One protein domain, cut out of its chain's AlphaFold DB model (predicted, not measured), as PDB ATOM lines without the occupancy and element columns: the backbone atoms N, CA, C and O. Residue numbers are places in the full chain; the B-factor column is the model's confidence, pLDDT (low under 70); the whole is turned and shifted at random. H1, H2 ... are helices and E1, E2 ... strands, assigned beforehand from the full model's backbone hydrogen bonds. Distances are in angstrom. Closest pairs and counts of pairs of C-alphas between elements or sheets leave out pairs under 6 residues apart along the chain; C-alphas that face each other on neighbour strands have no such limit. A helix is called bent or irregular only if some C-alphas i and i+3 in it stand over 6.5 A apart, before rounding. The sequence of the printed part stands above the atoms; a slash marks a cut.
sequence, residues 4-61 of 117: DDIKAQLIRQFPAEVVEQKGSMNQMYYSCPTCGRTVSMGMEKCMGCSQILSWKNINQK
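AT A GLANCE: This is residues 4 to 61 of the 117 residues of an uncharacterized protein of Lachnospiraceae bacterium 3-1 (UniProt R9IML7). A short helix, H1, sits at one end of a small three-stranded sheet; the turn of the E1 and E2 hairpin makes the other end, and bent E3 runs beside E1. A long loop, residues 32 to 52, joins E2 to E3. The 58 printed residues, under half in named elements, are of mixed class, ordered H1, E1, E2, E3; the mixed sheet runs E2, E1, E3. It is compact, radius of gyration of the C-alphas 11.8 A, a rod of 40 by 19 by 18 A.

HOW THE PARTS SIT: H1, residues 4 to 12, is not on the sheet; its O i to N i+4 pairs are within hydrogen-bond range. E1, residues 16 to 22, forms an antiparallel hairpin with E2, residues 28 to 31 (N 21 to O 29, 2.8 A). E3, residues 53 to 60, is parallel to E1 (N 59 to O 18, 2.8 A) and bends by 99 degrees at residue 56.

IN THESE COORDINATES: H1 begins at C-alpha 4 (313.097, 144.120, 324.954); E1 measures 19.4 A; E3 ends at C-alpha 60 (307.704, 157.419, 299.668).

THE WHOLE: The farthest C-alphas, Ile 6 and Met 25, are 40.3 A apart. The printed part has no cut; residues 4, 24, 26 and 61 have pLDDT under 70.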
ATOM      1  N   ASP A   4     312.957 143.317 326.170       62.31
ATOM      2  CA  ASP A   4     313.097 144.120 324.954       62.31
ATOM      3  C   ASP A   4     313.392 143.275 323.706       62.31
ATOM      4  O   ASP A   4     312.914 143.605 322.617       62.31
ATOM      5  N   ASP A   5     314.080 142.139 323.857       71.56
ATOM      6  CA  ASP A   5     314.384 141.238 322.740       71.56
ATOM      7  C   ASP A   5     313.119 140.539 322.234       71.56
ATOM      8  O   ASP A   5     312.902 140.429 321.027       71.56
ATOM      9  N   ILE A   6     312.239 140.125 323.152       73.69
ATOM     10  CA  ILE A   6     310.956 139.488 322.822       73.69
ATOM     11  C   ILE A   6     310.043 140.494 322.115       73.69
ATOM     12  O   ILE A   6     309.453 140.189 321.077       73.69
ATOM     13  N   LYS A   7     309.979 141.730 322.624       70.25
ATOM     14  CA  LYS A   7     309.201 142.809 322.008       70.25
ATOM     15  C   LYS A   7     309.694 143.130 320.595       70.25
ATOM     16  O   LYS A   7     308.882 143.268 319.683       70.25
ATOM     17  N   ALA A   8     311.008 143.216 320.392       72.00
ATOM     18  CA  ALA A   8     311.591 143.455 319.074       72.00
ATOM     19  C   ALA A   8     311.324 142.297 318.097       72.00
ATOM     20  O   ALA A   8     311.071 142.542 316.918       72.00
ATOM     21  N   GLN A   9     311.351 141.049 318.571       74.75
ATOM     22  CA  GLN A   9     311.030 139.874 317.756       74.75
ATOM     23  C   GLN A   9     309.553 139.839 317.345       74.75
ATOM     24  O   GLN A   9     309.275 139.608 316.172       74.75
ATOM     25  N   LEU A  10     308.629 140.143 318.261       76.06
ATOM     26  CA  LEU A  10     307.195 140.261 317.965       76.06
ATOM     27  C   LEU A  10     306.918 141.355 316.928       76.06
ATOM     28  O   LEU A  10     306.202 141.119 315.963       76.06
ATOM     29  N   ILE A  11     307.539 142.532 317.067       75.44
ATOM     30  CA  ILE A  11     307.354 143.640 316.114       75.44
ATOM     31  C   ILE A  11     307.809 143.248 314.697       75.44
ATOM     32  O   ILE A  11     307.146 143.597 313.723       75.44
ATOM     33  N   ARG A  12     308.904 142.487 314.562       76.19
ATOM     34  CA  ARG A  12     309.430 142.051 313.252       76.19
ATOM     35  C   ARG A  12     308.538 141.040 312.529       76.19
ATOM     36  O   ARG A  12     308.720 140.860 311.325       76.19
ATOM     37  N   GLN A  13     307.606 140.393 313.235       77.31
ATOM     38  CA  GLN A  13     306.602 139.511 312.629       77.31
ATOM     39  C   GLN A  13     305.491 140.292 311.917       77.31
ATOM     40  O   GLN A  13     304.795 139.723 311.082       77.31
ATOM     41  N   PHE A  14     305.333 141.589 312.198       82.94
ATOM     42  CA  PHE A  14     304.373 142.417 311.479       82.94
ATOM     43  C   PHE A  14     304.998 142.962 310.188       82.94
ATOM     44  O   PHE A  14     306.128 143.461 310.226       82.94
ATOM     45  N   PRO A  15     304.292 142.890 309.046       83.06
ATOM     46  CA  PRO A  15     304.766 143.470 307.800       83.06
ATOM     47  C   PRO A  15     304.951 144.985 307.946       83.06
ATOM     48  O   PRO A  15     304.021 145.701 308.306       83.06
ATOM     49  N   ALA A  16     306.151 145.476 307.638       85.12
ATOM     50  CA  ALA A  16     306.472 146.897 307.665       85.12
ATOM     51  C   ALA A  16     306.616 147.436 306.239       85.12
ATOM     52  O   ALA A  16     307.301 146.838 305.407       85.12
ATOM     53  N   GLU A  17     305.973 148.567 305.962       88.88
ATOM     54  CA  GLU A  17     306.006 149.220 304.653       88.88
ATOM     55  C   GLU A  17     307.434 149.601 304.252       88.88
ATOM     56  O   GLU A  17     308.171 150.248 305.003       88.88
ATOM     57  N   VAL A  18     307.832 149.183 303.052       88.75
ATOM     58  CA  VAL A  18     309.156 149.482 302.509       88.75
ATOM     59  C   VAL A  18     309.272 150.969 302.197       88.75
ATOM     60  O   VAL A  18     308.348 151.568 301.649       88.75
ATOM     61  N   VAL A  19     310.425 151.564 302.511       88.12
ATOM     62  CA  VAL A  19     310.667 152.991 302.283       88.12
ATOM     63  C   VAL A  19     311.347 153.204 300.934       88.12
ATOM     64  O   VAL A  19     312.475 152.749 300.733       88.12
ATOM     65  N   GLU A  20     310.685 153.932 300.039       87.19
ATOM     66  CA  GLU A  20     311.206 154.361 298.740       87.19
ATOM     67  C   GLU A  20     311.985 155.673 298.868       87.19
ATOM     68  O   GLU A  20     311.567 156.622 299.545       87.19
ATOM     69  N   GLN A  21     313.152 155.710 298.225       83.25
ATOM     70  CA  GLN A  21     314.081 156.831 298.242       83.25
ATOM     71  C   GLN A  21     314.550 157.154 296.819       83.25
ATOM     72  O   GLN A  21     314.885 156.258 296.043       83.25
ATOM     73  N   LYS A  22     314.620 158.449 296.497       79.81
ATOM     74  CA  LYS A  22     315.206 158.960 295.249       79.81
ATOM     75  C   LYS A  22     316.707 159.178 295.443       79.81
ATOM     76  O   LYS A  22     317.119 159.913 296.340       79.81
ATOM     77  N   GLY A  23     317.525 158.525 294.624       73.00
ATOM     78  CA  GLY A  23     318.970 158.739 294.562       73.00
ATOM     79  C   GLY A  23     319.362 159.960 293.729       73.00
ATOM     80  O   GLY A  23     318.554 160.518 292.989       73.00
ATOM     81  N   SER A  24     320.639 160.337 293.806       68.31
ATOM     82  CA  SER A  24     321.228 161.492 293.106       68.31
ATOM     83  C   SER A  24     321.119 161.433 291.576       68.31
ATOM     84  O   SER A  24     321.129 162.474 290.929       68.31
ATOM     85  N   MET A  25     320.978 160.238 290.994       71.81
ATOM     86  CA  MET A  25     320.810 160.021 289.548       71.81
ATOM     87  C   MET A  25     319.352 159.768 289.133       71.81
ATOM     88  O   MET A  25     319.107 159.152 288.099       71.81
ATOM     89  N   ASN A  26     318.377 160.167 289.956       64.75
ATOM     90  CA  ASN A  26     316.954 159.864 289.750       64.75
ATOM     91  C   ASN A  26     316.632 158.352 289.738       64.75
ATOM     92  O   ASN A  26     315.559 157.937 289.305       64.75
ATOM     93  N   GLN A  27     317.559 157.518 290.224       73.31
ATOM     94  CA  GLN A  27     317.322 156.097 290.443       73.31
ATOM     95  C   GLN A  27     316.561 155.905 291.755       73.31
ATOM     96  O   GLN A  27     316.970 156.416 292.801       73.31
ATOM     97  N   MET A  28     315.461 155.164 291.686       76.19
ATOM     98  CA  MET A  28     314.661 154.789 292.847       76.19
ATOM     99  C   MET A  28     315.289 153.575 293.522       76.19
ATOM    100  O   MET A  28     315.594 152.582 292.861       76.19
ATOM    101  N   TYR A  29     315.477 153.645 294.836       86.50
ATOM    102  CA  TYR A  29     315.898 152.500 295.634       86.50
ATOM    103  C   TYR A  29     315.036 152.360 296.882       86.50
ATOM    104  O   TYR A  29     314.479 153.325 297.409       86.50
ATOM    105  N   TYR A  30     314.937 151.125 297.358       89.56
ATOM    106  CA  TYR A  30     314.111 150.767 298.497       89.56
ATOM    107  C   TYR A  30     314.975 150.472 299.710       89.56
ATOM    108  O   TYR A  30     316.090 149.966 299.594       89.56
ATOM    109  N   SER A  31     314.457 150.770 300.895       90.75
ATOM    110  CA  SER A  31     315.171 150.585 302.154       90.75
ATOM    111  C   SER A  31     314.289 149.932 303.209       90.75
ATOM    112  O   SER A  31     313.095 150.216 303.321       90.75
ATOM    113  N   CYS A  32     314.896 149.043 303.992       90.50
ATOM    114  CA  CYS A  32     314.264 148.415 305.137       90.50
ATOM    115  C   CYS A  32     313.930 149.488 306.188       90.50
ATOM    116  O   CYS A  32     314.853 150.153 306.666       90.50
ATOM    117  N   PRO A  33     312.673 149.597 306.644       85.62
ATOM    118  CA  PRO A  33     312.275 150.618 307.618       85.62
ATOM    119  C   PRO A  33     312.954 150.428 308.983       85.62
ATOM    120  O   PRO A  33     313.230 151.394 309.682       85.62
ATOM    121  N   THR A  34     313.272 149.184 309.349       86.19
ATOM    122  CA  THR A  34     313.814 148.849 310.674       86.19
ATOM    123  C   THR A  34     315.323 149.070 310.803       86.19
ATOM    124  O   THR A  34     315.797 149.401 311.883       86.19
ATOM    125  N   CYS A  35     316.107 148.861 309.740       88.38
ATOM    126  CA  CYS A  35     317.574 148.938 309.812       88.38
ATOM    127  C   CYS A  35     318.223 149.801 308.720       88.38
ATOM    128  O   CYS A  35     319.446 149.834 308.628       88.38
ATOM    129  N   GLY A  36     317.433 150.429 307.844       86.94
ATOM    130  CA  GLY A  36     317.902 151.350 306.804       86.94
ATOM    131  C   GLY A  36     318.657 150.720 305.630       86.94
ATOM    132  O   GLY A  36     319.004 151.433 304.693       86.94
ATOM    133  N   ARG A  37     318.911 149.404 305.641       90.19
ATOM    134  CA  ARG A  37     319.612 148.721 304.541       90.19
ATOM    135  C   ARG A  37     318.790 148.757 303.263       90.19
ATOM    136  O   ARG A  37     317.571 148.613 303.317       90.19
ATOM    137  N   THR A  38     319.475 148.862 302.132       90.12
ATOM    138  CA  THR A  38     318.856 148.734 300.815       90.12
ATOM    139  C   THR A  38     318.236 147.350 300.653       90.12
ATOM    140  O   THR A  38     318.835 146.344 301.040       90.12
ATOM    141  N   VAL A  39     317.035 147.305 300.092       91.62
ATOM    142  CA  VAL A  39     316.307 146.075 299.770       91.62
ATOM    143  C   VAL A  39     315.895 146.104 298.304       91.62
ATOM    144  O   VAL A  39     315.692 147.173 297.730       91.62
ATOM    145  N   SER A  40     315.795 144.936 297.680       88.88
ATOM    146  CA  SER A  40     315.336 144.810 296.294       88.88
ATOM    147  C   SER A  40     313.819 144.653 296.247       88.88
ATOM    148  O   SER A  40     313.233 144.050 297.148       88.88
ATOM    149  N   MET A  41     313.189 145.171 295.187       85.56
ATOM    150  CA  MET A  41     311.746 145.034 294.975       85.56
ATOM    151  C   MET A  41     311.323 143.561 294.986       85.56
ATOM    152  O   MET A  41     311.971 142.728 294.358       85.56
ATOM    153  N   GLY A  42     310.252 143.244 295.719       85.00
ATOM    154  CA  GLY A  42     309.721 141.882 295.838       85.00
ATOM    155  C   GLY A  42     310.371 141.010 296.920       85.00
ATOM    156  O   GLY A  42     309.949 139.873 297.101       85.00
ATOM    157  N   MET A  43     311.354 141.509 297.679       89.06
ATOM    158  CA  MET A  43     311.871 140.773 298.843       89.06
ATOM    159  C   MET A  43     310.823 140.673 299.957       89.06
ATOM    160  O   MET A  43     310.299 141.690 300.406       89.06
ATOM    161  N   GLU A  44     310.585 139.468 300.475       89.31
ATOM    162  CA  GLU A  44     309.650 139.248 301.591       89.31
ATOM    163  C   GLU A  44     310.222 139.667 302.952       89.31
ATOM    164  O   GLU A  44     309.490 140.122 303.832       89.31
ATOM    165  N   LYS A  45     311.539 139.512 303.151       92.06
ATOM    166  CA  LYS A  45     312.223 139.807 304.418       92.06
ATOM    167  C   LYS A  45     313.533 140.550 304.197       92.06
ATOM    168  O   LYS A  45     314.274 140.278 303.257       92.06
ATOM    169  N   CYS A  46     313.856 141.459 305.115       92.19
ATOM    170  CA  CYS A  46     315.157 142.119 305.143       92.19
ATOM    171  C   CYS A  46     316.252 141.139 305.582       92.19
ATOM    172  O   CYS A  46     316.239 140.657 306.714       92.19
ATOM    173  N   MET A  47     317.265 140.935 304.739       90.12
ATOM    174  CA  MET A  47     318.410 140.060 305.036       90.12
ATOM    175  C   MET A  47     319.250 140.520 306.240       90.12
ATOM    176  O   MET A  47     319.974 139.724 306.828       90.12
ATOM    177  N   GLY A  48     319.178 141.802 306.615       89.44
ATOM    178  CA  GLY A  48     319.966 142.355 307.720       89.44
ATOM    179  C   GLY A  48     319.332 142.183 309.100       89.44
ATOM    180  O   GLY A  48     320.034 141.893 310.061       89.44
ATOM    181  N   CYS A  49     318.019 142.396 309.219       89.25
ATOM    182  CA  CYS A  49     317.322 142.401 310.513       89.25
ATOM    183  C   CYS A  49     316.117 141.453 310.582       89.25
ATOM    184  O   CYS A  49     315.439 141.416 311.606       89.25
ATOM    185  N   SER A  50     315.854 140.688 309.518       90.06
ATOM    186  CA  SER A  50     314.721 139.758 309.385       90.06
ATOM    187  C   SER A  50     313.328 140.397 309.476       90.06
ATOM    188  O   SER A  50     312.347 139.688 309.679       90.06
ATOM    189  N   GLN A  51     313.220 141.720 309.309       91.25
ATOM    190  CA  GLN A  51     311.935 142.419 309.214       91.25
ATOM    191  C   GLN A  51     311.128 141.900 308.018       91.25
ATOM    192  O   GLN A  51     311.657 141.888 306.906       91.25
ATOM    193  N   ILE A  52     309.859 141.541 308.232       89.69
ATOM    194  CA  ILE A  52     308.916 141.254 307.143       89.69
ATOM    195  C   ILE A  52     308.567 142.560 306.431       89.69
ATOM    196  O   ILE A  52     308.226 143.554 307.079       89.69
ATOM    197  N   LEU A  53     308.686 142.566 305.106       89.94
ATOM    198  CA  LEU A  53     308.527 143.742 304.260       89.94
ATOM    199  C   LEU A  53     307.163 143.720 303.566       89.94
ATOM    200  O   LEU A  53     306.751 142.706 303.009       89.94
ATOM    201  N   SER A  54     306.474 144.859 303.574       89.00
ATOM    202  CA  SER A  54     305.227 145.070 302.842       89.00
ATOM    203  C   SER A  54     305.449 146.008 301.667       89.00
ATOM    204  O   SER A  54     305.901 147.141 301.838       89.00
ATOM    205  N   TRP A  55     305.074 145.539 300.480       86.94
ATOM    206  CA  TRP A  55     305.120 146.301 299.229       86.94
ATOM    207  C   TRP A  55     303.755 146.873 298.828       86.94
ATOM    208  O   TRP A  55     303.665 147.558 297.817       86.94
ATOM    209  N   LYS A  56     302.691 146.595 299.600       82.44
ATOM    210  CA  LYS A  56     301.317 147.023 299.275       82.44
ATOM    211  C   LYS A  56     301.178 148.547 299.259       82.44
ATOM    212  O   LYS A  56     300.578 149.101 298.350       82.44
ATOM    213  N   ASN A  57     301.779 149.200 300.247       71.69
ATOM    214  CA  ASN A  57     301.767 150.645 300.420       71.69
ATOM    215  C   ASN A  57     303.225 151.093 300.554       71.69
ATOM    216  O   ASN A  57     303.797 151.072 301.643       71.69
ATOM    217  N   ILE A  58     303.876 151.395 299.430       77.88
ATOM    218  CA  ILE A  58     305.277 151.827 299.448       77.88
ATOM    219  C   ILE A  58     305.367 153.217 300.084       77.88
ATOM    220  O   ILE A  58     304.720 154.178 299.666       77.88
ATOM    221  N   ASN A  59     306.211 153.331 301.103       72.31
ATOM    222  CA  ASN A  59     306.388 154.540 301.883       72.31
ATOM    223  C   ASN A  59     307.386 155.481 301.177       72.31
ATOM    224  O   ASN A  59     308.599 155.359 301.314       72.31
ATOM    225  N   GLN A  60     306.882 156.430 300.389       72.38
ATOM    226  CA  GLN A  60     307.704 157.419 299.668       72.38
ATOM    227  C   GLN A  60     308.201 158.544 300.575       72.38
ATOM    228  O   GLN A  60     307.374 159.390 300.876       72.38
ATOM    229  N   LYS A  61     309.479 158.628 300.985       60.53
ATOM    230  CA  LYS A  61     310.041 159.592 301.985       60.53
ATOM    231  C   LYS A  61     309.485 161.043 302.008       60.53
ATOM    232  O   LYS A  61     309.465 161.657 303.073       60.53
TER     233      LYS A  61